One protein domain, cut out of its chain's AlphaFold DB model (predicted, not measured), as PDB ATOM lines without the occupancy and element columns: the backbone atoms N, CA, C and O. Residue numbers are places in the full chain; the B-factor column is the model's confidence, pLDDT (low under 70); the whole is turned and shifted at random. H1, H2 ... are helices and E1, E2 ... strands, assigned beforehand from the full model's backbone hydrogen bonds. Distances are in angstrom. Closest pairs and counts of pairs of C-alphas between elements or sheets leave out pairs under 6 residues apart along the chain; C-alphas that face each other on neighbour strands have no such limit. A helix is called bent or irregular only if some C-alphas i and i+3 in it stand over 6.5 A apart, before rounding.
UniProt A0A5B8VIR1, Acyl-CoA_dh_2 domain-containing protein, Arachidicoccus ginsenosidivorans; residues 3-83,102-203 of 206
ATOM      1  N   VAL A   3       5.156 -14.474  17.396       96.38
ATOM      2  CA  VAL A   3       5.723 -15.128  18.585       96.38
ATOM      3  C   VAL A   3       7.241 -15.197  18.429       96.38
ATOM      4  O   VAL A   3       7.734 -15.552  17.361       96.38
ATOM      5  N   ILE A   4       7.968 -14.848  19.484       97.38
ATOM      6  CA  ILE A   4       9.428 -14.881  19.557       97.38
ATOM      7  C   ILE A   4       9.806 -16.026  20.490       97.38
ATOM      8  O   ILE A   4       9.406 -16.023  21.649       97.38
ATOM      9  N   LYS A   5      10.579 -16.990  19.981       96.75
ATOM     10  CA  LYS A   5      11.099 -18.108  20.774       96.75
ATOM     11  C   LYS A   5      12.123 -17.590  21.783       96.75
ATOM     12  O   LYS A   5      13.244 -17.271  21.406       96.75
ATOM     13  N   SER A   6      11.706 -17.442  23.034       96.31
ATOM     14  CA  SER A   6      12.502 -16.879  24.129       96.31
ATOM     15  C   SER A   6      12.386 -17.668  25.435       96.31
ATOM     16  O   SER A   6      13.144 -17.413  26.370       96.31
ATOM     17  N   TRP A   7      11.482 -18.648  25.523       96.81
ATOM     18  CA  TRP A   7      11.272 -19.435  26.733       96.81
ATOM     19  C   TRP A   7      12.264 -20.602  26.844       96.81
ATOM     20  O   TRP A   7      11.960 -21.753  26.524       96.81
ATOM     21  N   HIS A   8      13.470 -20.300  27.329       95.69
ATOM     22  CA  HIS A   8      14.536 -21.272  27.596       95.69
ATOM     23  C   HIS A   8      14.742 -21.481  29.106       95.69
ATOM     24  O   HIS A   8      15.779 -21.128  29.664       95.69
ATOM     25  N   SER A   9      13.735 -22.031  29.786       95.94
ATOM     26  CA  SER A   9      13.743 -22.264  31.237       95.94
ATOM     27  C   SER A   9      14.075 -23.715  31.623       95.94
ATOM     28  O   SER A   9      13.904 -24.650  30.837       95.94
ATOM     29  N   ILE A  10      14.510 -23.923  32.874       96.50
ATOM     30  CA  ILE A  10      14.797 -25.266  33.417       96.50
ATOM     31  C   ILE A  10      13.524 -26.094  33.671       96.50
ATOM     32  O   ILE A  10      13.555 -27.322  33.578       96.50
ATOM     33  N   GLY A  11      12.403 -25.436  33.968       96.88
ATOM     34  CA  GLY A  11      11.092 -26.039  34.206       96.88
ATOM     35  C   GLY A  11       9.966 -25.169  33.661       96.88
ATOM     36  O   GLY A  11      10.211 -24.127  33.064       96.88
ATOM     37  N   LEU A  12       8.724 -25.629  33.786       97.50
ATOM     38  CA  LEU A  12       7.553 -25.083  33.096       97.50
ATOM     39  C   LEU A  12       7.772 -24.951  31.582       97.50
ATOM     40  O   LEU A  12       7.235 -24.065  30.932       97.50
ATOM     41  N   ARG A  13       8.557 -25.847  30.976       96.75
ATOM     42  CA  ARG A  13       8.873 -25.781  29.536       96.75
ATOM     43  C   ARG A  13       7.611 -25.845  28.668       96.75
ATOM     44  O   ARG A  13       7.514 -25.154  27.660       96.75
ATOM     45  N   ALA A  14       6.628 -26.638  29.096       96.19
ATOM     46  CA  ALA A  14       5.356 -26.807  28.399       96.19
ATOM     47  C   ALA A  14       4.415 -25.593  28.507       96.19
ATOM     48  O   ALA A  14       3.463 -25.524  27.738       96.19
ATOM     49  N   SER A  15       4.669 -24.630  29.410       95.38
ATOM     50  CA  SER A  15       3.868 -23.396  29.459       95.38
ATOM     51  C   SER A  15       4.084 -22.519  28.230       95.38
ATOM     52  O   SER A  15       3.249 -21.659  27.965       95.38
ATOM     53  N   ALA A  16       5.199 -22.726  27.509       93.69
ATOM     54  CA  ALA A  16       5.584 -21.969  26.326       93.69
ATOM     55  C   ALA A  16       5.381 -20.459  26.535       93.69
ATOM     56  O   ALA A  16       4.709 -19.797  25.742       93.69
ATOM     57  N   SER A  17       5.941 -19.921  27.625       94.69
ATOM     58  CA  SER A  17       5.835 -18.504  28.010       94.69
ATOM     59  C   SER A  17       6.725 -17.605  27.139       94.69
ATOM     60  O   SER A  17       7.496 -16.782  27.624       94.69
ATOM     61  N   GLU A  18       6.620 -17.814  25.829       96.75
ATOM     62  CA  GLU A  18       7.321 -17.115  24.767       96.75
ATOM     63  C   GLU A  18       6.944 -15.633  24.766       96.75
ATOM     64  O   GLU A  18       5.809 -15.240  25.052       96.75
ATOM     65  N   SER A  19       7.888 -14.790  24.371       96.25
ATOM     66  CA  SER A  19       7.597 -13.386  24.119       96.25
ATOM     67  C   SER A  19       6.786 -13.233  22.830       96.25
ATOM     68  O   SER A  19       6.844 -14.062  21.921       96.25
ATOM     69  N   PHE A  20       6.044 -12.138  22.704       95.69
ATOM     70  CA  PHE A  20       5.347 -11.806  21.466       95.69
ATOM     71  C   PHE A  20       5.538 -10.335  21.114       95.69
ATOM     72  O   PHE A  20       5.703  -9.478  21.977       95.69
ATOM     73  N   MET A  21       5.497 -10.045  19.817       95.75
ATOM     74  CA  MET A  21       5.600  -8.696  19.278       95.75
ATOM     75  C   MET A  21       4.339  -8.337  18.496       95.75
ATOM     76  O   MET A  21       3.861  -9.083  17.627       95.75
ATOM     77  N   VAL A  22       3.831  -7.136  18.758       94.06
ATOM     78  CA  VAL A  22       2.756  -6.506  17.996       94.06
ATOM     79  C   VAL A  22       3.339  -5.272  17.314       94.06
ATOM     80  O   VAL A  22       3.664  -4.285  17.964       94.06
ATOM     81  N   LYS A  23       3.506  -5.332  15.989       92.81
ATOM     82  CA  LYS A  23       3.823  -4.138  15.187       92.81
ATOM     83  C   LYS A  23       2.645  -3.166  15.269       92.81
ATOM     84  O   LYS A  23       1.525  -3.636  15.437       92.81
ATOM     85  N   ARG A  24       2.886  -1.854  15.134       91.56
ATOM     86  CA  ARG A  24       1.856  -0.796  15.223       91.56
ATOM     87  C   ARG A  24       0.561  -1.217  14.516       91.56
ATOM     88  O   ARG A  24       0.548  -1.420  13.303       91.56
ATOM     89  N   ARG A  25      -0.507  -1.384  15.292       90.88
ATOM     90  CA  ARG A  25      -1.841  -1.778  14.830       90.88
ATOM     91  C   ARG A  25      -2.865  -0.901  15.531       90.88
ATOM     92  O   ARG A  25      -2.736  -0.656  16.726       90.88
ATOM     93  N   SER A  26      -3.858  -0.452  14.773       92.88
ATOM     94  CA  SER A  26      -5.070   0.133  15.337       92.88
ATOM     95  C   SER A  26      -6.037  -0.990  15.689       92.88
ATOM     96  O   SER A  26      -6.133  -1.980  14.956       92.88
ATOM     97  N   PHE A  27      -6.731  -0.836  16.807       92.75
ATOM     98  CA  PHE A  27      -7.805  -1.719  17.230       92.75
ATOM     99  C   PHE A  27      -9.025  -0.861  17.549       92.75
ATOM    100  O   PHE A  27      -8.862   0.271  18.009       92.75
ATOM    101  N   PRO A  28     -10.233  -1.374  17.300       96.38
ATOM    102  CA  PRO A  28     -11.440  -0.622  17.577       96.38
ATOM    103  C   PRO A  28     -11.712  -0.583  19.096       96.38
ATOM    104  O   PRO A  28     -11.230  -1.442  19.847       96.38
ATOM    105  N   ALA A  29     -12.419   0.454  19.553       95.06
ATOM    106  CA  ALA A  29     -12.546   0.799  20.973       95.06
ATOM    107  C   ALA A  29     -13.192  -0.319  21.813       95.06
ATOM    108  O   ALA A  29     -12.823  -0.511  22.969       95.06
ATOM    109  N   GLU A  30     -14.079  -1.118  21.220       95.69
ATOM    110  CA  GLU A  30     -14.762  -2.246  21.859       95.69
ATOM    111  C   GLU A  30     -13.831  -3.392  22.293       95.69
ATOM    112  O   GLU A  30     -14.254  -4.285  23.025       95.69
ATOM    113  N   ARG A  31     -12.558  -3.390  21.869       94.12
ATOM    114  CA  ARG A  31     -11.543  -4.364  22.315       94.12
ATOM    115  C   ARG A  31     -10.732  -3.893  23.521       94.12
ATOM    116  O   ARG A  31      -9.823  -4.604  23.951       94.12
ATOM    117  N   PHE A  32     -11.037  -2.715  24.054       93.88
ATOM    118  CA  PHE A  32     -10.381  -2.159  25.229       93.88
ATOM    119  C   PHE A  32     -11.334  -2.177  26.418       93.88
ATOM    120  O   PHE A  32     -12.508  -1.837  26.308       93.88
ATOM    121  N   PHE A  33     -10.807  -2.549  27.576       93.19
ATOM    122  CA  PHE A  33     -11.538  -2.516  28.833       93.19
ATOM    123  C   PHE A  33     -10.598  -2.115  29.964       93.19
ATOM    124  O   PHE A  33      -9.374  -2.225  29.854       93.19
ATOM    125  N   GLN A  34     -11.183  -1.633  31.054       91.44
ATOM    126  CA  GLN A  34     -10.453  -1.323  32.276       91.44
ATOM    127  C   GLN A  34     -10.574  -2.510  33.229       91.44
ATOM    128  O   GLN A  34     -11.665  -3.042  33.433       91.44
ATOM    129  N   ILE A  35      -9.450  -2.924  33.813       90.56
ATOM    130  CA  ILE A  35      -9.437  -3.916  34.892       90.56
ATOM    131  C   ILE A  35      -9.784  -3.176  36.186       90.56
ATOM    132  O   ILE A  35      -8.916  -2.848  36.991       90.56
ATOM    133  N   ASP A  36     -11.066  -2.862  36.329       90.31
ATOM    134  CA  ASP A  36     -11.627  -2.122  37.451       90.31
ATOM    135  C   ASP A  36     -13.008  -2.714  37.783       90.31
ATOM    136  O   ASP A  36     -13.873  -2.764  36.899       90.31
ATOM    137  N   PRO A  37     -13.241  -3.190  39.021       91.12
ATOM    138  CA  PRO A  37     -14.551  -3.701  39.428       91.12
ATOM    139  C   PRO A  37     -15.680  -2.666  39.268       91.12
ATOM    140  O   PRO A  37     -16.814  -3.066  39.012       91.12
ATOM    141  N   ASP A  38     -15.402  -1.359  39.340       91.19
ATOM    142  CA  ASP A  38     -16.403  -0.301  39.123       91.19
ATOM    143  C   ASP A  38     -16.801  -0.160  37.642       91.19
ATOM    144  O   ASP A  38     -17.813   0.458  37.312       91.19
ATOM    145  N   LYS A  39     -16.017  -0.743  36.725       92.06
ATOM    146  CA  LYS A  39     -16.246  -0.718  35.270       92.06
ATOM    147  C   LYS A  39     -16.779  -2.038  34.716       92.06
ATOM    148  O   LYS A  39     -16.960  -2.171  33.506       92.06
ATOM    149  N   ALA A  40     -17.028  -3.024  35.573       92.56
ATOM    150  CA  ALA A  40     -17.488  -4.335  35.147       92.56
ATOM    151  C   ALA A  40     -18.949  -4.305  34.657       92.56
ATOM    152  O   ALA A  40     -19.865  -3.917  35.384       92.56
ATOM    153  N   VAL A  41     -19.158  -4.781  33.425       93.00
ATOM    154  CA  VAL A  41     -20.454  -4.766  32.720       93.00
ATOM    155  C   VAL A  41     -21.461  -5.734  33.339       93.00
ATOM    156  O   VAL A  41     -22.638  -5.412  33.478       93.00
ATOM    157  N   ILE A  42     -21.008  -6.927  33.730       93.06
ATOM    158  CA  ILE A  42     -21.878  -7.932  34.340       93.06
ATOM    159  C   ILE A  42     -22.019  -7.616  35.829       93.06
ATOM    160  O   ILE A  42     -21.026  -7.560  36.561       93.06
ATOM    161  N   ASN A  43     -23.258  -7.421  36.282       91.44
ATOM    162  CA  ASN A  43     -23.576  -7.157  37.682       91.44
ATOM    163  C   ASN A  43     -23.642  -8.462  38.496       91.44
ATOM    164  O   ASN A  43     -24.721  -8.940  38.834       91.44
ATOM    165  N   ALA A  44     -22.484  -9.065  38.772       92.56
ATOM    166  CA  ALA A  44     -22.381 -10.242  39.633       92.56
ATOM    167  C   ALA A  44     -21.080 -10.228  40.464       92.56
ATOM    168  O   ALA A  44     -20.076  -9.679  39.991       92.56
ATOM    169  N   PRO A  45     -21.062 -10.859  41.660       92.38
ATOM    170  CA  PRO A  45     -19.924 -10.821  42.589       92.38
ATOM    171  C   PRO A  45     -18.582 -11.225  41.971       92.38
ATOM    172  O   PRO A  45     -17.575 -10.556  42.185       92.38
ATOM    173  N   LEU A  46     -18.573 -12.270  41.136       92.50
ATOM    174  CA  LEU A  46     -17.367 -12.763  40.457       92.50
ATOM    175  C   LEU A  46     -16.634 -11.652  39.685       92.50
ATOM    176  O   LEU A  46     -15.411 -11.558  39.741       92.50
ATOM    177  N   TYR A  47     -17.376 -10.766  39.017       93.06
ATOM    178  CA  TYR A  47     -16.814  -9.670  38.221       93.06
ATOM    179  C   TYR A  47     -16.420  -8.450  39.063       93.06
ATOM    180  O   TYR A  47     -15.949  -7.453  38.523       93.06
ATOM    181  N   ARG A  48     -16.629  -8.506  40.383       94.44
ATOM    182  CA  ARG A  48     -16.166  -7.506  41.351       94.44
ATOM    183  C   ARG A  48     -14.957  -7.992  42.156       94.44
ATOM    184  O   ARG A  48     -14.439  -7.234  42.977       94.44
ATOM    185  N   LEU A  49     -14.466  -9.213  41.919       93.81
ATOM    186  CA  LEU A  49     -13.242  -9.703  42.553       93.81
ATOM    187  C   LEU A  49     -12.018  -8.878  42.118       93.81
ATOM    188  O   LEU A  49     -11.828  -8.640  40.923       93.81
ATOM    189  N   PRO A  50     -11.152  -8.459  43.061       94.31
ATOM    190  CA  PRO A  50      -9.955  -7.714  42.716       94.31
ATOM    191  C   PRO A  50      -8.997  -8.593  41.914       94.31
ATOM    192  O   PRO A  50      -8.500  -9.606  42.415       94.31
ATOM    193  N   PHE A  51      -8.687  -8.165  40.689       93.94
ATOM    194  CA  PHE A  51      -7.851  -8.921  39.753       93.94
ATOM    195  C   PHE A  51      -6.520  -9.375  40.369       93.94
ATOM    196  O   PHE A  51      -6.154 -10.540  40.251       93.94
ATOM    197  N   GLY A  52      -5.820  -8.485  41.082       94.69
ATOM    198  CA  GLY A  52      -4.536  -8.813  41.708       94.69
ATOM    199  C   GLY A  52      -4.631  -9.928  42.758       94.69
ATOM    200  O   GLY A  52      -3.791 -10.828  42.774       94.69
ATOM    201  N   ALA A  53      -5.668  -9.910  43.600       95.75
ATOM    202  CA  ALA A  53      -5.894 -10.949  44.605       95.75
ATOM    203  C   ALA A  53      -6.233 -12.297  43.953       95.75
ATOM    204  O   ALA A  53      -5.663 -13.321  44.333       95.75
ATOM    205  N   LEU A  54      -7.103 -12.288  42.939       95.69
ATOM    206  CA  LEU A  54      -7.475 -13.485  42.182       95.69
ATOM    207  C   LEU A  54      -6.271 -14.087  41.435       95.69
ATOM    208  O   LEU A  54      -6.037 -15.296  41.495       95.69
ATOM    209  N   ALA A  55      -5.460 -13.250  40.784       96.56
ATOM    210  CA  ALA A  55      -4.241 -13.673  40.098       96.56
ATOM    211  C   ALA A  55      -3.233 -14.311  41.070       96.56
ATOM    212  O   ALA A  55      -2.692 -15.381  40.797       96.56
ATOM    213  N   MET A  56      -3.013 -13.710  42.245       97.75
ATOM    214  CA  MET A  56      -2.134 -14.301  43.259       97.75
ATOM    215  C   MET A  56      -2.670 -15.629  43.799       97.75
ATOM    216  O   MET A  56      -1.900 -16.581  43.920       97.75
ATOM    217  N   ALA A  57      -3.967 -15.723  44.103       98.12
ATOM    218  CA  ALA A  57      -4.565 -16.948  44.630       98.12
ATOM    219  C   ALA A  57      -4.455 -18.120  43.639       98.12
ATOM    220  O   ALA A  57      -4.073 -19.226  44.022       98.12
ATOM    221  N   THR A  58      -4.730 -17.873  42.358       97.69
ATOM    222  CA  THR A  58      -4.679 -18.904  41.307       97.69
ATOM    223  C   THR A  58      -3.254 -19.384  41.027       97.69
ATOM    224  O   THR A  58      -3.022 -20.590  40.935       97.69
ATOM    225  N   ILE A  59      -2.263 -18.486  40.978       98.19
ATOM    226  CA  ILE A  59      -0.860 -18.903  40.815       98.19
ATOM    227  C   ILE A  59      -0.358 -19.637  42.069       98.19
ATOM    228  O   ILE A  59       0.321 -20.659  41.950       98.19
ATOM    229  N   ALA A  60      -0.728 -19.184  43.274       98.56
ATOM    230  CA  ALA A  60      -0.385 -19.878  44.516       98.56
ATOM    231  C   ALA A  60      -0.983 -21.295  44.573       98.56
ATOM    232  O   ALA A  60      -0.314 -22.219  45.037       98.56
ATOM    233  N   ALA A  61      -2.197 -21.498  44.046       98.56
ATOM    234  CA  ALA A  61      -2.808 -22.821  43.933       98.56
ATOM    235  C   ALA A  61      -1.994 -23.765  43.027       98.56
ATOM    236  O   ALA A  61      -1.748 -24.908  43.417       98.56
ATOM    237  N   ASN A  62      -1.506 -23.283  41.877       98.25
ATOM    238  CA  ASN A  62      -0.635 -24.063  40.985       98.25
ATOM    239  C   ASN A  62       0.683 -24.452  41.672       98.25
ATOM    240  O   ASN A  62       1.086 -25.616  41.641       98.25
ATOM    241  N   LEU A  63       1.335 -23.496  42.344       98.62
ATOM    242  CA  LEU A  63       2.581 -23.742  43.081       98.62
ATOM    243  C   LEU A  63       2.378 -24.737  44.228       98.62
ATOM    244  O   LEU A  63       3.202 -25.621  44.442       98.62
ATOM    245  N   SER A  64       1.247 -24.638  44.922       98.81
ATOM    246  CA  SER A  64       0.863 -25.560  45.986       98.81
ATOM    247  C   SER A  64       0.603 -26.977  45.489       98.81
ATOM    248  O   SER A  64       0.990 -27.920  46.177       98.81
ATOM    249  N   GLY A  65       0.005 -27.139  44.306       98.75
ATOM    250  CA  GLY A  65      -0.160 -28.444  43.664       98.75
ATOM    251  C   GLY A  65       1.178 -29.073  43.264       98.75
ATOM    252  O   GLY A  65       1.396 -30.257  43.503       98.75
ATOM    253  N   MET A  66       2.112 -28.277  42.734       98.69
ATOM    254  CA  MET A  66       3.468 -28.756  42.436       98.69
ATOM    255  C   MET A  66       4.235 -29.153  43.707       98.69
ATOM    256  O   MET A  66       4.888 -30.193  43.716       98.69
ATOM    257  N   ALA A  67       4.119 -28.382  44.794       98.81
ATOM    258  CA  ALA A  67       4.724 -28.734  46.081       98.81
ATOM    259  C   ALA A  67       4.120 -30.015  46.680       98.81
ATOM    260  O   ALA A  67       4.864 -30.868  47.155       98.81
ATOM    261  N   LEU A  68       2.793 -30.187  46.598       98.75
ATOM    262  CA  LEU A  68       2.120 -31.427  46.992       98.75
ATOM    263  C   LEU A  68       2.684 -32.622  46.226       98.75
ATOM    264  O   LEU A  68       3.150 -33.581  46.837       98.75
ATOM    265  N   ARG A  69       2.717 -32.526  44.893       98.69
ATOM    266  CA  ARG A  69       3.249 -33.604  44.059       98.69
ATOM    267  C   ARG A  69       4.712 -33.905  44.385       98.69
ATOM    268  O   ARG A  69       5.113 -35.062  44.383       98.69
ATOM    269  N   PHE A  70       5.516 -32.888  44.693       98.69
ATOM    270  CA  PHE A  70       6.894 -33.094  45.127       98.69
ATOM    271  C   PHE A  70       6.965 -33.912  46.426       98.69
ATOM    272  O   PHE A  70       7.723 -34.878  46.489       98.69
ATOM    273  N   MET A  71       6.147 -33.586  47.436       98.31
ATOM    274  CA  MET A  71       6.073 -34.352  48.689       98.31
ATOM    275  C   MET A  71       5.660 -35.814  48.461       98.31
ATOM    276  O   MET A  71       6.241 -36.707  49.081       98.31
ATOM    277  N   GLU A  72       4.693 -36.064  47.575       98.00
ATOM    278  CA  GLU A  72       4.240 -37.415  47.209       98.00
ATOM    279  C   GLU A  72       5.369 -38.235  46.563       98.00
ATOM    280  O   GLU A  72       5.618 -39.376  46.955       98.00
ATOM    281  N   GLU A  73       6.108 -37.642  45.620       97.44
ATOM    282  CA  GLU A  73       7.249 -38.291  44.958       97.44
ATOM    283  C   GLU A  73       8.400 -38.576  45.938       97.44
ATOM    284  O   GLU A  73       9.040 -39.628  45.861       97.44
ATOM    285  N   VAL A  74       8.653 -37.673  46.895       95.38
ATOM    286  CA  VAL A  74       9.626 -37.894  47.980       95.38
ATOM    287  C   VAL A  74       9.214 -39.097  48.831       95.38
ATOM    288  O   VAL A  74      10.034 -39.985  49.078       95.38
ATOM    289  N   LYS A  75       7.940 -39.168  49.235       94.06
ATOM    290  CA  LYS A  75       7.418 -40.273  50.044       94.06
ATOM    291  C   LYS A  75       7.521 -41.609  49.300       94.06
ATOM    292  O   LYS A  75       8.057 -42.571  49.850       94.06
ATOM    293  N   ALA A  76       7.110 -41.643  48.030       93.31
ATOM    294  CA  ALA A  76       7.208 -42.827  47.179       93.31
ATOM    295  C   ALA A  76       8.664 -43.291  46.980       93.31
ATOM    296  O   ALA A  76       8.958 -44.489  47.004       93.31
ATOM    297  N   LEU A  77       9.607 -42.355  46.820       91.06
ATOM    298  CA  LEU A  77      11.034 -42.665  46.731       91.06
ATOM    299  C   LEU A  77      11.554 -43.344  48.006       91.06
ATOM    300  O   LEU A  77      12.313 -44.313  47.918       91.06
ATOM    301  N   TRP A  78      11.180 -42.838  49.183       88.56
ATOM    302  CA  TRP A  78      11.598 -43.414  50.461       88.56
ATOM    303  C   TRP A  78      11.001 -44.803  50.692       88.56
ATOM    304  O   TRP A  78      11.736 -45.711  51.088       88.56
ATOM    305  N   ASP A  79       9.721 -45.000  50.381       87.00
ATOM    306  CA  ASP A  79       9.051 -46.297  50.529       87.00
ATOM    307  C   ASP A  79       9.693 -47.363  49.618       87.00
ATOM    308  O   ASP A  79      10.030 -48.461  50.070       87.00
ATOM    309  N   ASN A  80      10.016 -47.004  48.371       83.81
ATOM    310  CA  ASN A  80      10.736 -47.880  47.440       83.81
ATOM    311  C   ASN A  80      12.165 -48.222  47.905       83.81
ATOM    312  O   ASN A  80      12.655 -49.327  47.657       83.81
ATOM    313  N   LYS A  81      12.862 -47.294  48.577       75.50
ATOM    314  CA  LYS A  81      14.205 -47.545  49.130       75.50
ATOM    315  C   LYS A  81      14.164 -48.443  50.365       75.50
ATOM    316  O   LYS A  81      15.042 -49.294  50.489       75.50
ATOM    317  N   LYS A  82      13.150 -48.316  51.231       65.31
ATOM    318  CA  LYS A  82      12.939 -49.236  52.365       65.31
ATOM    319  C   LYS A  82      12.766 -50.677  51.884       65.31
ATOM    320  O   LYS A  82      13.416 -51.565  52.421       65.31
ATOM    321  N   GLY A  83      12.008 -50.893  50.804       55.25
ATOM    322  CA  GLY A  83      11.867 -52.217  50.181       55.25
ATOM    323  C   GLY A  83      13.174 -52.795  49.613       55.25
ATOM    324  O   GLY A  83      13.363 -54.007  49.622       55.25
ATOM    325  N   PRO A 102      13.449 -38.294  58.588       79.19
ATOM    326  CA  PRO A 102      12.863 -37.722  57.377       79.19
ATOM    327  C   PRO A 102      11.332 -37.788  57.384       79.19
ATOM    328  O   PRO A 102      10.670 -36.892  56.873       79.19
ATOM    329  N   GLU A 103      10.770 -38.806  58.036       85.56
ATOM    330  CA  GLU A 103       9.332 -38.977  58.214       85.56
ATOM    331  C   GLU A 103       8.702 -37.895  59.100       85.56
ATOM    332  O   GLU A 103       7.645 -37.381  58.758       85.56
ATOM    333  N   ALA A 104       9.346 -37.512  60.208       89.94
ATOM    334  CA  ALA A 104       8.809 -36.481  61.099       89.94
ATOM    335  C   ALA A 104       8.819 -35.100  60.426       89.94
ATOM    336  O   ALA A 104       7.850 -34.356  60.533       89.94
ATOM    337  N   LEU A 105       9.893 -34.795  59.688       90.25
ATOM    338  CA  LEU A 105       9.999 -33.567  58.899       90.25
ATOM    339  C   LEU A 105       8.940 -33.518  57.789       90.25
ATOM    340  O   LEU A 105       8.322 -32.482  57.559       90.25
ATOM    341  N   TRP A 106       8.718 -34.641  57.100       94.94
ATOM    342  CA  TRP A 106       7.688 -34.732  56.069       94.94
ATOM    343  C   TRP A 106       6.291 -34.497  56.644       94.94
ATOM    344  O   TRP A 106       5.531 -33.736  56.053       94.94
ATOM    345  N   GLU A 107       5.968 -35.078  57.803       96.06
ATOM    346  CA  GLU A 107       4.661 -34.860  58.437       96.06
ATOM    347  C   GLU A 107       4.459 -33.417  58.902       96.06
ATOM    348  O   GLU A 107       3.385 -32.845  58.715       96.06
ATOM    349  N   GLU A 108       5.502 -32.782  59.439       96.75
ATOM    350  CA  GLU A 108       5.467 -31.352  59.752       96.75
ATOM    351  C   GLU A 108       5.167 -30.520  58.493       96.75
ATOM    352  O   GLU A 108       4.283 -29.657  58.485       96.75
ATOM    353  N   TYR A 109       5.858 -30.805  57.387       97.94
ATOM    354  CA  TYR A 109       5.634 -30.131  56.111       97.94
ATOM    355  C   TYR A 109       4.254 -30.399  55.514       97.94
ATOM    356  O   TYR A 109       3.642 -29.469  54.978       97.94
ATOM    357  N   TRP A 110       3.729 -31.614  55.650       98.31
ATOM    358  CA  TRP A 110       2.374 -31.962  55.245       98.31
ATOM    359  C   TRP A 110       1.333 -31.122  55.993       98.31
ATOM    360  O   TRP A 110       0.473 -30.490  55.370       98.31
ATOM    361  N   GLN A 111       1.452 -31.037  57.321       98.50
ATOM    362  CA  GLN A 111       0.563 -30.225  58.155       98.50
ATOM    363  C   GLN A 111       0.655 -28.736  57.795       98.50
ATOM    364  O   GLN A 111      -0.371 -28.072  57.615       98.50
ATOM    365  N   ASN A 112       1.871 -28.215  57.610       98.50
ATOM    366  CA  ASN A 112       2.098 -26.826  57.209       98.50
ATOM    367  C   ASN A 112       1.487 -26.513  55.833       98.50
ATOM    368  O   ASN A 112       0.836 -25.476  55.663       98.50
ATOM    369  N   TRP A 113       1.641 -27.412  54.857       98.69
ATOM    370  CA  TRP A 113       1.018 -27.288  53.537       98.69
ATOM    371  C   TRP A 113      -0.511 -27.277  53.634       98.69
ATOM    372  O   TRP A 113      -1.159 -26.393  53.063       98.69
ATOM    373  N   GLN A 114      -1.091 -28.218  54.385       98.69
ATOM    374  CA  GLN A 114      -2.541 -28.352  54.532       98.69
ATOM    375  C   GLN A 114      -3.151 -27.124  55.218       98.69
ATOM    376  O   GLN A 114      -4.176 -26.600  54.764       98.69
ATOM    377  N   ALA A 115      -2.500 -26.619  56.268       98.75
ATOM    378  CA  ALA A 115      -2.909 -25.406  56.964       98.75
ATOM    379  C   ALA A 115      -2.844 -24.175  56.044       98.75
ATOM    380  O   ALA A 115      -3.789 -23.384  55.994       98.75
ATOM    381  N   ALA A 116      -1.764 -24.024  55.269       98.69
ATOM    382  CA  ALA A 116      -1.604 -22.916  54.331       98.69
ATOM    383  C   ALA A 116      -2.659 -22.938  53.216       98.69
ATOM    384  O   ALA A 116      -3.287 -21.914  52.941       98.69
ATOM    385  N   ARG A 117      -2.892 -24.114  52.619       98.56
ATOM    386  CA  ARG A 117      -3.906 -24.322  51.580       98.56
ATOM    387  C   ARG A 117      -5.306 -23.995  52.092       98.56
ATOM    388  O   ARG A 117      -6.026 -23.229  51.454       98.56
ATOM    389  N   THR A 118      -5.675 -24.542  53.250       98.75
ATOM    390  CA  THR A 118      -6.971 -24.277  53.891       98.75
ATOM    391  C   THR A 118      -7.147 -22.785  54.157       98.75
ATOM    392  O   THR A 118      -8.185 -22.212  53.827       98.75
ATOM    393  N   ARG A 119      -6.106 -22.120  54.674       98.75
ATOM    394  CA  ARG A 119      -6.131 -20.680  54.942       98.75
ATOM    395  C   ARG A 119      -6.368 -19.856  53.678       98.75
ATOM    396  O   ARG A 119      -7.159 -18.919  53.738       98.75
ATOM    397  N   LEU A 120      -5.709 -20.161  52.557       98.75
ATOM    398  CA  LEU A 120      -5.945 -19.430  51.307       98.75
ATOM    399  C   LEU A 120      -7.392 -19.585  50.836       98.75
ATOM    400  O   LEU A 120      -8.031 -18.574  50.561       98.75
ATOM    401  N   ILE A 121      -7.922 -20.813  50.812       98.56
ATOM    402  CA  ILE A 121      -9.311 -21.083  50.402       98.56
ATOM    403  C   ILE A 121     -10.290 -20.298  51.283       98.56
ATOM    404  O   ILE A 121     -11.147 -19.586  50.768       98.56
ATOM    405  N   GLN A 122     -10.104 -20.331  52.604       98.69
ATOM    406  CA  GLN A 122     -10.926 -19.559  53.540       98.69
ATOM    407  C   GLN A 122     -10.843 -18.047  53.293       98.69
ATOM    408  O   GLN A 122     -11.836 -17.344  53.459       98.69
ATOM    409  N   LYS A 123      -9.669 -17.515  52.924       98.56
ATOM    410  CA  LYS A 123      -9.527 -16.083  52.623       98.56
ATOM    411  C   LYS A 123     -10.157 -15.699  51.289       98.56
ATOM    412  O   LYS A 123     -10.676 -14.590  51.203       98.56
ATOM    413  N   VAL A 124     -10.131 -16.584  50.294       98.25
ATOM    414  CA  VAL A 124     -10.855 -16.391  49.031       98.25
ATOM    415  C   VAL A 124     -12.359 -16.366  49.294       98.25
ATOM    416  O   VAL A 124     -12.984 -15.364  48.965       98.25
ATOM    417  N   GLN A 125     -12.902 -17.367  49.996       98.06
ATOM    418  CA  GLN A 125     -14.324 -17.408  50.363       98.06
ATOM    419  C   GLN A 125     -14.745 -16.150  51.133       98.06
ATOM    420  O   GLN A 125     -15.719 -15.495  50.789       98.06
ATOM    421  N   TYR A 126     -13.950 -15.747  52.126       97.69
ATOM    422  CA  TYR A 126     -14.186 -14.516  52.878       97.69
ATOM    423  C   TYR A 126     -14.286 -13.267  51.985       97.69
ATOM    424  O   TYR A 126     -15.106 -12.384  52.238       97.69
ATOM    425  N   LEU A 127     -13.434 -13.162  50.960       96.88
ATOM    426  CA  LEU A 127     -13.466 -12.038  50.027       96.88
ATOM    427  C   LEU A 127     -14.697 -12.101  49.113       96.88
ATOM    428  O   LEU A 127     -15.293 -11.062  48.839       96.88
ATOM    429  N   GLU A 128     -15.085 -13.294  48.668       96.44
ATOM    430  CA  GLU A 128     -16.304 -13.514  47.883       96.44
ATOM    431  C   GLU A 128     -17.561 -13.130  48.675       96.44
ATOM    432  O   GLU A 128     -18.382 -12.364  48.170       96.44
ATOM    433  N   ASP A 129     -17.665 -13.556  49.936       96.75
ATOM    434  CA  ASP A 129     -18.782 -13.225  50.830       96.75
ATOM    435  C   ASP A 129     -18.861 -11.712  51.100       96.75
ATOM    436  O   ASP A 129     -19.939 -11.101  51.077       96.75
ATOM    437  N   PHE A 130     -17.707 -11.069  51.319       95.94
ATOM    438  CA  PHE A 130     -17.620  -9.615  51.458       95.94
ATOM    439  C   PHE A 130     -18.149  -8.903  50.207       95.94
ATOM    440  O   PHE A 130     -18.948  -7.980  50.316       95.94
ATOM    441  N   ILE A 131     -17.743  -9.337  49.016       95.31
ATOM    442  CA  ILE A 131     -18.214  -8.730  47.768       95.31
ATOM    443  C   ILE A 131     -19.715  -8.952  47.586       95.31
ATOM    444  O   ILE A 131     -20.431  -7.999  47.285       95.31
ATOM    445  N   ALA A 132     -20.198 -10.177  47.798       95.31
ATOM    446  CA  ALA A 132     -21.605 -10.528  47.632       95.31
ATOM    447  C   ALA A 132     -22.517  -9.683  48.536       95.31
ATOM    448  O   ALA A 132     -23.525  -9.149  48.071       95.31
ATOM    449  N   SER A 133     -22.123  -9.487  49.797       94.88
ATOM    450  CA  SER A 133     -22.862  -8.661  50.763       94.88
ATOM    451  C   SER A 133     -22.876  -7.160  50.441       94.88
ATOM    452  O   SER A 133     -23.739  -6.445  50.945       94.88
ATOM    453  N   HIS A 134     -21.979  -6.677  49.576       93.50
ATOM    454  CA  HIS A 134     -21.881  -5.263  49.196       93.50
ATOM    455  C   HIS A 134     -22.349  -4.989  47.758       93.50
ATOM    456  O   HIS A 134     -22.184  -3.878  47.263       93.50
ATOM    457  N   MET A 135     -22.974  -5.956  47.077       92.12
ATOM    458  CA  MET A 135     -23.464  -5.759  45.705       92.12
ATOM    459  C   MET A 135     -24.566  -4.692  45.599       92.12
ATOM    460  O   MET A 135     -24.639  -4.000  44.587       92.12
ATOM    461  N   SER A 136     -25.403  -4.533  46.632       89.06
ATOM    462  CA  SER A 136     -26.492  -3.538  46.647       89.06
ATOM    463  C   SER A 136     -26.023  -2.119  46.987       89.06
ATOM    464  O   SER A 136     -26.688  -1.155  46.622       89.06
ATOM    465  N   ASN A 137     -24.887  -1.986  47.680       85.94
ATOM    466  CA  ASN A 137     -24.235  -0.706  47.959       85.94
ATOM    467  C   ASN A 137     -22.716  -0.844  47.732       85.94
ATOM    468  O   ASN A 137     -21.963  -1.050  48.692       85.94
ATOM    469  N   PRO A 138     -22.279  -0.808  46.458       79.69
ATOM    470  CA  PRO A 138     -20.910  -1.110  46.069       79.69
ATOM    471  C   PRO A 138     -19.875  -0.199  46.724       79.69
ATOM    472  O   PRO A 138     -19.894   1.019  46.562       79.69
ATOM    473  N   ILE A 139     -18.903  -0.816  47.388       84.56
ATOM    474  CA  ILE A 139     -17.671  -0.163  47.830       84.56
ATOM    475  C   ILE A 139     -16.484  -0.860  47.167       84.56
ATOM    476  O   ILE A 139     -15.786  -1.628  47.819       84.56
ATOM    477  N   PHE A 140     -16.271  -0.644  45.865       84.88
ATOM    478  CA  PHE A 140     -15.230  -1.328  45.084       84.88
ATOM    479  C   PHE A 140     -14.156  -0.362  44.548       84.88
ATOM    480  O   PHE A 140     -14.015   0.767  45.026       84.88
ATOM    481  N   GLY A 141     -13.299  -0.879  43.665       77.75
ATOM    482  CA  GLY A 141     -12.267  -0.134  42.945       77.75
ATOM    483  C   GLY A 141     -11.258   0.514  43.885       77.75
ATOM    484  O   GLY A 141     -10.391  -0.150  44.464       77.75
ATOM    485  N   ASN A 142     -11.393   1.826  44.064       82.62
ATOM    486  CA  ASN A 142     -10.487   2.642  44.872       82.62
ATOM    487  C   ASN A 142     -10.895   2.770  46.347       82.62
ATOM    488  O   ASN A 142     -10.210   3.441  47.126       82.62
ATOM    489  N   HIS A 143     -11.984   2.124  46.766       90.00
ATOM    490  CA  HIS A 143     -12.417   2.177  48.155       90.00
ATOM    491  C   HIS A 143     -11.404   1.486  49.092       90.00
ATOM    492  O   HIS A 143     -11.062   0.312  48.927       90.00
ATOM    493  N   LYS A 144     -10.938   2.188  50.138       92.38
ATOM    494  CA  LYS A 144      -9.894   1.679  51.059       92.38
ATOM    495  C   LYS A 144     -10.276   0.353  51.724       92.38
ATOM    496  O   LYS A 144      -9.415  -0.503  51.922       92.38
ATOM    497  N   THR A 145     -11.551   0.167  52.067       92.06
ATOM    498  CA  THR A 145     -12.048  -1.087  52.659       92.06
ATOM    499  C   THR A 145     -11.873  -2.253  51.687       92.06
ATOM    500  O   THR A 145     -11.284  -3.263  52.058       92.06
ATOM    501  N   TYR A 146     -12.252  -2.083  50.417       93.19
ATOM    502  CA  TYR A 146     -12.077  -3.100  49.375       93.19
ATOM    503  C   TYR A 146     -10.617  -3.508  49.198       93.19
ATOM    504  O   TYR A 146     -10.287  -4.695  49.203       93.19
ATOM    505  N   GLN A 147      -9.721  -2.522  49.138       92.94
ATOM    506  CA  GLN A 147      -8.285  -2.770  49.048       92.94
ATOM    507  C   GLN A 147      -7.769  -3.556  50.263       92.94
ATOM    508  O   GLN A 147      -7.002  -4.504  50.105       92.94
ATOM    509  N   ARG A 148      -8.232  -3.233  51.481       94.81
ATOM    510  CA  ARG A 148      -7.870  -3.985  52.695       94.81
ATOM    511  C   ARG A 148      -8.325  -5.444  52.635       94.81
ATOM    512  O   ARG A 148      -7.520  -6.315  52.957       94.81
ATOM    513  N   HIS A 149      -9.554  -5.726  52.198       95.44
ATOM    514  CA  HIS A 149     -10.037  -7.107  52.058       95.44
ATOM    515  C   HIS A 149      -9.280  -7.870  50.959       95.44
ATOM    516  O   HIS A 149      -8.869  -9.010  51.174       95.44
ATOM    517  N   SER A 150      -8.980  -7.220  49.831       95.12
ATOM    518  CA  SER A 150      -8.138  -7.771  48.756       95.12
ATOM    519  C   SER A 150      -6.735  -8.182  49.241       95.12
ATOM    520  O   SER A 150      -6.215  -9.255  48.903       95.12
ATOM    521  N   LEU A 151      -6.121  -7.371  50.112       96.12
ATOM    522  CA  LEU A 151      -4.806  -7.670  50.689       96.12
ATOM    523  C   LEU A 151      -4.805  -8.929  51.569       96.12
ATOM    524  O   LEU A 151      -3.765  -9.575  51.688       96.12
ATOM    525  N   VAL A 152      -5.935  -9.308  52.176       97.25
ATOM    526  CA  VAL A 152      -6.025 -10.519  53.011       97.25
ATOM    527  C   VAL A 152      -5.767 -11.779  52.180       97.25
ATOM    528  O   VAL A 152      -4.984 -12.634  52.602       97.25
ATOM    529  N   VAL A 153      -6.360 -11.869  50.985       98.19
ATOM    530  CA  VAL A 153      -6.122 -12.974  50.037       98.19
ATOM    531  C   VAL A 153      -4.690 -12.939  49.520       98.19
ATOM    532  O   VAL A 153      -3.991 -13.948  49.561       98.19
ATOM    533  N   SER A 154      -4.228 -11.756  49.115       97.50
ATOM    534  CA  SER A 154      -2.871 -11.536  48.604       97.50
ATOM    535  C   SER A 154      -1.796 -12.035  49.582       97.50
ATOM    536  O   SER A 154      -0.889 -12.777  49.208       97.50
ATOM    537  N   ARG A 155      -1.935 -11.697  50.870       97.00
ATOM    538  CA  ARG A 155      -1.024 -12.139  51.939       97.00
ATOM    539  C   ARG A 155      -1.111 -13.641  52.199       97.00
ATOM    540  O   ARG A 155      -0.084 -14.271  52.436       97.00
ATOM    541  N   ALA A 156      -2.312 -14.221  52.160       98.31
ATOM    542  CA  ALA A 156      -2.481 -15.667  52.312       98.31
ATOM    543  C   ALA A 156      -1.802 -16.433  51.164       98.31
ATOM    544  O   ALA A 156      -1.079 -17.393  51.422       98.31
ATOM    545  N   ALA A 157      -1.955 -15.956  49.925       98.44
ATOM    546  CA  ALA A 157      -1.312 -16.527  48.747       98.44
ATOM    547  C   ALA A 157       0.221 -16.445  48.840       98.44
ATOM    548  O   ALA A 157       0.901 -17.455  48.662       98.44
ATOM    549  N   GLN A 158       0.774 -15.281  49.205       97.31
ATOM    550  CA  GLN A 158       2.216 -15.129  49.435       97.31
ATOM    551  C   GLN A 158       2.729 -16.076  50.523       97.31
ATOM    552  O   GLN A 158       3.730 -16.763  50.319       97.31
ATOM    553  N   ARG A 159       2.027 -16.166  51.662       97.56
ATOM    554  CA  ARG A 159       2.421 -17.065  52.754       97.56
ATOM    555  C   ARG A 159       2.410 -18.528  52.319       97.56
ATOM    556  O   ARG A 159       3.336 -19.254  52.664       97.56
ATOM    557  N   GLN A 160       1.411 -18.954  51.547       98.56
ATOM    558  CA  GLN A 160       1.356 -20.315  51.014       98.56
ATOM    559  C   GLN A 160       2.533 -20.613  50.085       98.56
ATOM    560  O   GLN A 160       3.133 -21.677  50.205       98.56
ATOM    561  N   VAL A 161       2.913 -19.681  49.205       98.44
ATOM    562  CA  VAL A 161       4.080 -19.864  48.326       98.44
ATOM    563  C   VAL A 161       5.387 -19.927  49.120       98.44
ATOM    564  O   VAL A 161       6.234 -20.758  48.802       98.44
ATOM    565  N   ILE A 162       5.542 -19.116  50.172       97.81
ATOM    566  CA  ILE A 162       6.699 -19.194  51.083       97.81
ATOM    567  C   ILE A 162       6.800 -20.593  51.702       97.81
ATOM    568  O   ILE A 162       7.840 -21.231  51.575       97.81
ATOM    569  N   ILE A 163       5.701 -21.101  52.265       98.56
ATOM    570  CA  ILE A 163       5.648 -22.446  52.853       98.56
ATOM    571  C   ILE A 163       5.969 -23.514  51.800       98.56
ATOM    572  O   ILE A 163       6.760 -24.414  52.047       98.56
ATOM    573  N   CYS A 164       5.433 -23.396  50.582       98.75
ATOM    574  CA  CYS A 164       5.750 -24.337  49.506       98.75
ATOM    575  C   CYS A 164       7.250 -24.341  49.155       98.75
ATOM    576  O   CYS A 164       7.807 -25.406  48.895       98.75
ATOM    577  N   ARG A 165       7.917 -23.175  49.160       98.44
ATOM    578  CA  ARG A 165       9.372 -23.083  48.936       98.44
ATOM    579  C   ARG A 165      10.149 -23.743  50.072       98.44
ATOM    580  O   ARG A 165      11.089 -24.479  49.793       98.44
ATOM    581  N   GLU A 166       9.754 -23.499  51.321       98.12
ATOM    582  CA  GLU A 166      10.353 -24.130  52.507       98.12
ATOM    583  C   GLU A 166      10.258 -25.659  52.421       98.12
ATOM    584  O   GLU A 166      11.264 -26.340  52.584       98.12
ATOM    585  N   ILE A 167       9.089 -26.190  52.055       98.44
ATOM    586  CA  ILE A 167       8.850 -27.630  51.894       98.44
ATOM    587  C   ILE A 167       9.733 -28.226  50.795       98.44
ATOM    588  O   ILE A 167      10.458 -29.193  51.031       98.44
ATOM    589  N   VAL A 168       9.675 -27.669  49.579       98.44
ATOM    590  CA  VAL A 168      10.407 -28.226  48.430       98.44
ATOM    591  C   VAL A 168      11.912 -28.166  48.682       98.44
ATOM    592  O   VAL A 168      12.608 -29.157  48.462       98.44
ATOM    593  N   ASN A 169      12.419 -27.044  49.197       97.31
ATOM    594  CA  ASN A 169      13.844 -26.890  49.487       97.31
ATOM    595  C   ASN A 169      14.290 -27.726  50.693       97.31
ATOM    596  O   ASN A 169      15.401 -28.247  50.679       97.31
ATOM    597  N   GLY A 170      13.437 -27.888  51.706       95.69
ATOM    598  CA  GLY A 170      13.726 -28.686  52.895       95.69
ATOM    599  C   GLY A 170      13.765 -30.186  52.616       95.69
ATOM    600  O   GLY A 170      14.619 -30.889  53.148       95.69
ATOM    601  N   LEU A 171      12.897 -30.687  51.732       95.56
ATOM    602  CA  LEU A 171      12.858 -32.108  51.368       95.56
ATOM    603  C   LEU A 171      13.852 -32.490  50.259       95.56
ATOM    604  O   LEU A 171      14.256 -33.651  50.180       95.56
ATOM    605  N   TYR A 172      14.283 -31.547  49.415       95.88
ATOM    606  CA  TYR A 172      15.173 -31.832  48.281       95.88
ATOM    607  C   TYR A 172      16.484 -32.568  48.648       95.88
ATOM    608  O   TYR A 172      16.809 -33.540  47.955       95.88
ATOM    609  N   PRO A 173      17.204 -32.235  49.742       92.25
ATOM    610  CA  PRO A 173      18.416 -32.956  50.151       92.25
ATOM    611  C   PRO A 173      18.207 -34.456  50.415       92.25
ATOM    612  O   PRO A 173      19.134 -35.250  50.272       92.25
ATOM    613  N   TYR A 174      16.982 -34.873  50.743       90.81
ATOM    614  CA  TYR A 174      16.640 -36.262  51.063       90.81
ATOM    615  C   TYR A 174      16.280 -37.106  49.832       90.81
ATOM    616  O   TYR A 174      15.904 -38.278  49.951       90.81
ATOM    617  N   THR A 175      16.391 -36.532  48.633       91.31
ATOM    618  CA  THR A 175      16.057 -37.204  47.369       91.31
ATOM    619  C   THR A 175      17.253 -37.933  46.746       91.31
ATOM    620  O   THR A 175      17.084 -38.898  45.992       91.31
ATOM    621  N   GLY A 176      18.480 -37.535  47.096       87.81
ATOM    622  CA  GLY A 176      19.699 -37.996  46.429       87.81
ATOM    623  C   GLY A 176      19.693 -37.680  44.925       87.81
ATOM    624  O   GLY A 176      18.969 -36.805  44.457       87.81
ATOM    625  N   LEU A 177      20.466 -38.434  44.138       91.06
ATOM    626  CA  LEU A 177      20.596 -38.184  42.694       91.06
ATOM    627  C   LEU A 177      19.284 -38.360  41.906       91.06
ATOM    628  O   LEU A 177      19.164 -37.828  40.806       91.06
ATOM    629  N   THR A 178      18.272 -39.040  42.461       90.56
ATOM    630  CA  THR A 178      16.948 -39.136  41.828       90.56
ATOM    631  C   THR A 178      16.304 -37.761  41.659       90.56
ATOM    632  O   THR A 178      15.727 -37.511  40.604       90.56
ATOM    633  N   GLY A 179      16.418 -36.860  42.642       91.62
ATOM    634  CA  GLY A 179      15.864 -35.503  42.540       91.62
ATOM    635  C   GLY A 179      16.601 -34.621  41.531       91.62
ATOM    636  O   GLY A 179      15.991 -33.744  40.930       91.62
ATOM    637  N   ALA A 180      17.883 -34.898  41.287       92.81
ATOM    638  CA  ALA A 180      18.691 -34.195  40.291       92.81
ATOM    639  C   ALA A 180      18.529 -34.750  38.861       92.81
ATOM    640  O   ALA A 180      18.975 -34.121  37.903       92.81
ATOM    641  N   SER A 181      17.905 -35.922  38.695       94.75
ATOM    642  CA  SER A 181      17.764 -36.567  37.387       94.75
ATOM    643  C   SER A 181      16.834 -35.791  36.443       94.75
ATOM    644  O   SER A 181      15.796 -35.244  36.836       94.75
ATOM    645  N   MET A 182      17.193 -35.766  35.159       94.25
ATOM    646  CA  MET A 182      16.347 -35.200  34.107       94.25
ATOM    647  C   MET A 182      15.158 -36.102  33.769       94.25
ATOM    648  O   MET A 182      14.097 -35.574  33.428       94.25
ATOM    649  N   ASP A 183      15.315 -37.412  33.958       95.12
ATOM    650  CA  ASP A 183      14.347 -38.440  33.565       95.12
ATOM    651  C   ASP A 183      13.368 -38.803  34.688       95.12
ATOM    652  O   ASP A 183      12.391 -39.514  34.466       95.12
ATOM    653  N   SER A 184      13.610 -38.326  35.914       95.69
ATOM    654  CA  SER A 184      12.721 -38.597  37.040       95.69
ATOM    655  C   SER A 184      11.548 -37.616  37.088       95.69
ATOM    656  O   SER A 184      11.694 -36.406  36.877       95.69
ATOM    657  N   THR A 185      10.371 -38.128  37.455       97.00
ATOM    658  CA  THR A 185       9.201 -37.292  37.755       97.00
ATOM    659  C   THR A 185       9.508 -36.306  38.880       97.00
ATOM    660  O   THR A 185       9.209 -35.122  38.749       97.00
ATOM    661  N   LEU A 186      10.180 -36.762  39.940       96.38
ATOM    662  CA  LEU A 186      10.620 -35.930  41.062       96.38
ATOM    663  C   LEU A 186      11.461 -34.723  40.612       96.38
ATOM    664  O   LEU A 186      11.177 -33.591  41.002       96.38
ATOM    665  N   GLY A 187      12.466 -34.947  39.759       97.56
ATOM    666  CA  GLY A 187      13.327 -33.886  39.242       97.56
ATOM    667  C   GLY A 187      12.585 -32.936  38.305       97.56
ATOM    668  O   GLY A 187      12.792 -31.724  38.362       97.56
ATOM    669  N   LYS A 188      11.660 -33.453  37.484       98.06
ATOM    670  CA  LYS A 188      10.774 -32.619  36.659       98.06
ATOM    671  C   LYS A 188       9.912 -31.690  37.518       98.06
ATOM    672  O   LYS A 188       9.925 -30.484  37.287       98.06
ATOM    673  N   VAL A 189       9.218 -32.235  38.517       98.31
ATOM    674  CA  VAL A 189       8.349 -31.464  39.423       98.31
ATOM    675  C   VAL A 189       9.153 -30.400  40.164       98.31
ATOM    676  O   VAL A 189       8.709 -29.257  40.259       98.31
ATOM    677  N   TRP A 190      10.362 -30.735  40.626       98.50
ATOM    678  CA  TRP A 190      11.256 -29.762  41.247       98.50
ATOM    679  C   TRP A 190      11.597 -28.606  40.298       98.50
ATOM    680  O   TRP A 190      11.422 -27.450  40.671       98.50
ATOM    681  N   ARG A 191      12.019 -28.877  39.053       98.44
ATOM    682  CA  ARG A 191      12.360 -27.818  38.079       98.44
ATOM    683  C   ARG A 191      11.159 -26.930  37.749       98.44
ATOM    684  O   ARG A 191      11.307 -25.706  37.661       98.44
ATOM    685  N   ASP A 192       9.987 -27.539  37.567       98.50
ATOM    686  CA  ASP A 192       8.729 -26.834  37.304       98.50
ATOM    687  C   ASP A 192       8.374 -25.911  38.481       98.50
ATOM    688  O   ASP A 192       8.134 -24.716  38.282       98.50
ATOM    689  N   PHE A 193       8.457 -26.419  39.714       98.56
ATOM    690  CA  PHE A 193       8.242 -25.628  40.923       98.56
ATOM    691  C   PHE A 193       9.250 -24.479  41.052       98.56
ATOM    692  O   PHE A 193       8.850 -23.332  41.271       98.56
ATOM    693  N   GLN A 194      10.549 -24.751  40.888       97.88
ATOM    694  CA  GLN A 194      11.581 -23.723  41.025       97.88
ATOM    695  C   GLN A 194      11.387 -22.598  40.014       97.88
ATOM    696  O   GLN A 194      11.468 -21.433  40.396       97.88
ATOM    697  N   THR A 195      11.039 -22.933  38.767       97.81
ATOM    698  CA  THR A 195      10.757 -21.940  37.721       97.81
ATOM    699  C   THR A 195       9.510 -21.124  38.054       97.81
ATOM    700  O   THR A 195       9.564 -19.896  38.078       97.81
ATOM    701  N   GLY A 196       8.389 -21.787  38.355       97.12
ATOM    702  CA  GLY A 196       7.130 -21.101  38.652       97.12
ATOM    703  C   GLY A 196       7.209 -20.223  39.897       97.12
ATOM    704  O   GLY A 196       6.612 -19.147  39.948       97.12
ATOM    705  N   SER A 197       7.985 -20.645  40.894       96.50
ATOM    706  CA  SER A 197       8.134 -19.899  42.138       96.50
ATOM    707  C   SER A 197       8.935 -18.602  41.979       96.50
ATOM    708  O   SER A 197       8.909 -17.802  42.902       96.50
ATOM    709  N   GLN A 198       9.570 -18.320  40.833       95.56
ATOM    710  CA  GLN A 198      10.240 -17.028  40.580       95.56
ATOM    711  C   GLN A 198       9.282 -15.900  40.166       95.56
ATOM    712  O   GLN A 198       9.719 -14.779  39.911       95.56
ATOM    713  N   HIS A 199       7.977 -16.169  40.073       95.75
ATOM    714  CA  HIS A 199       7.007 -15.177  39.621       95.75
ATOM    715  C   HIS A 199       7.034 -13.899  40.486       95.75
ATOM    716  O   HIS A 199       6.977 -13.966  41.715       95.75
ATOM    717  N   ALA A 200       7.049 -12.727  39.835       95.25
ATOM    718  CA  ALA A 200       7.269 -11.421  40.473       95.25
ATOM    719  C   ALA A 200       6.289 -11.095  41.619       95.25
ATOM    720  O   ALA A 200       6.654 -10.442  42.591       95.25
ATOM    721  N   LEU A 201       5.055 -11.605  41.543       94.75
ATOM    722  CA  LEU A 201       4.037 -11.455  42.599       94.75
ATOM    723  C   LEU A 201       4.422 -12.086  43.951       94.75
ATOM    724  O   LEU A 201       3.801 -11.770  44.963       94.75
ATOM    725  N   PHE A 202       5.413 -12.982  43.977       95.06
ATOM    726  CA  PHE A 202       5.863 -13.685  45.182       95.06
ATOM    727  C   PHE A 202       7.312 -13.361  45.553       95.06
ATOM    728  O   PHE A 202       7.951 -14.127  46.287       95.06
ATOM    729  N   VAL A 203       7.848 -12.253  45.037       90.75
ATOM    730  CA  VAL A 203       9.108 -11.697  45.537       90.75
ATOM    731  C   VAL A 203       8.873 -11.250  46.985       90.75
ATOM    732  O   VAL A 203       7.928 -10.495  47.227       90.75
TER     733      VAL A 203
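Overview. This is residues 3 to 83 and 102 to 203 of the 206 residues of the protein "Acyl-CoA_dh_2 domain-containing protein" of Arachidicoccus ginsenosidivorans (UniProt A0A5B8VIR1). Three long helices, H2, H3 and H4, lie side by side in a long bundle, and the shorter H6 packs on H2 on its side away from H3. A long stretch with little named structure, residues 3 to 44, makes a wide loop off one side of the bundle, and its residues 23 to 32 stick out. The printed part has 183 residues with one named strand and six named helices, in the order E1, H1, H2, H3, H4, H5, H6, and is mostly helix. The whole is loose, with a radius of gyration of the C-alphas of 20.3 A, and flat, spanning 62 by 44 by 23 A.

Arrangement. H2, residues 51 to 83, is the longest helix and, with H3, residues 102 to 133, a hub; each touches three other helices. H2 touches H3 with residues 57 to 71 alone, opposite ways at a shallow tilt of 22 degrees; the closest C-alphas, of Ala 57 and Leu 120, are 7.3 A apart. H4, residues 144 to 175, touches H2 the same way at a shallow tilt of 20 degrees, with C-alphas 53 and 154 closest at 5.0 A. H3 and H4 form a helical hairpin at a shallow tilt of 17 degrees, with C-alphas 116 and 160 closest at 5.2 A. H6, residues 185 to 196, touches H2 at residues 63 to 74 alone, opposite ways at a shallow tilt of 23 degrees; C-alphas 73 and 186 are closest, 5.7 A apart. H2, H3, H4 and H6 are an up and down bundle, each running against the one before it in the chain. H5, residues 177 to 180, touches H6, with C-alphas 179 and 187 closest at 4.5 A. H1, residues 45 to 48, touches H3, with C-alphas 45 and 132 closest at 5.3 A. E1, residues 19 to 21, is apart from the helices and pairs with no named strand; its residues 19 to 20 pair antiparallel with residues 3 to 4. In H2, H3 and H6 every O i to N i+4 pair is within hydrogen-bond range, in H4 24 of 28, and H1 and H5 are too short for such a pair.

Along the chain. H2 is 48.7 A long, from C-alpha 51 at (-7.851, -8.921, 39.753) to C-alpha 83 at (11.867, -52.217, 50.181). H3 is 46.5 A, H4 46.9 A and H6 16.3 A long, H6 ending at (7.130, -21.101, 38.652). H1, H5 and E1 are short. H4 is irregular, but only just: C-alphas 170 and 173 are 6.9 A apart.

Size, cuts and confidence. The two C-alphas farthest apart, of Pro 28 and Gly 83, are 65.3 A apart. Residues 84 to 101 are not printed; C-alphas 83 and 102 are 16.2 A apart across this cut. The link from E1 to H1 is long. Mean pLDDT of the printed part is 94.4, and residues 82 to 83 are under 70.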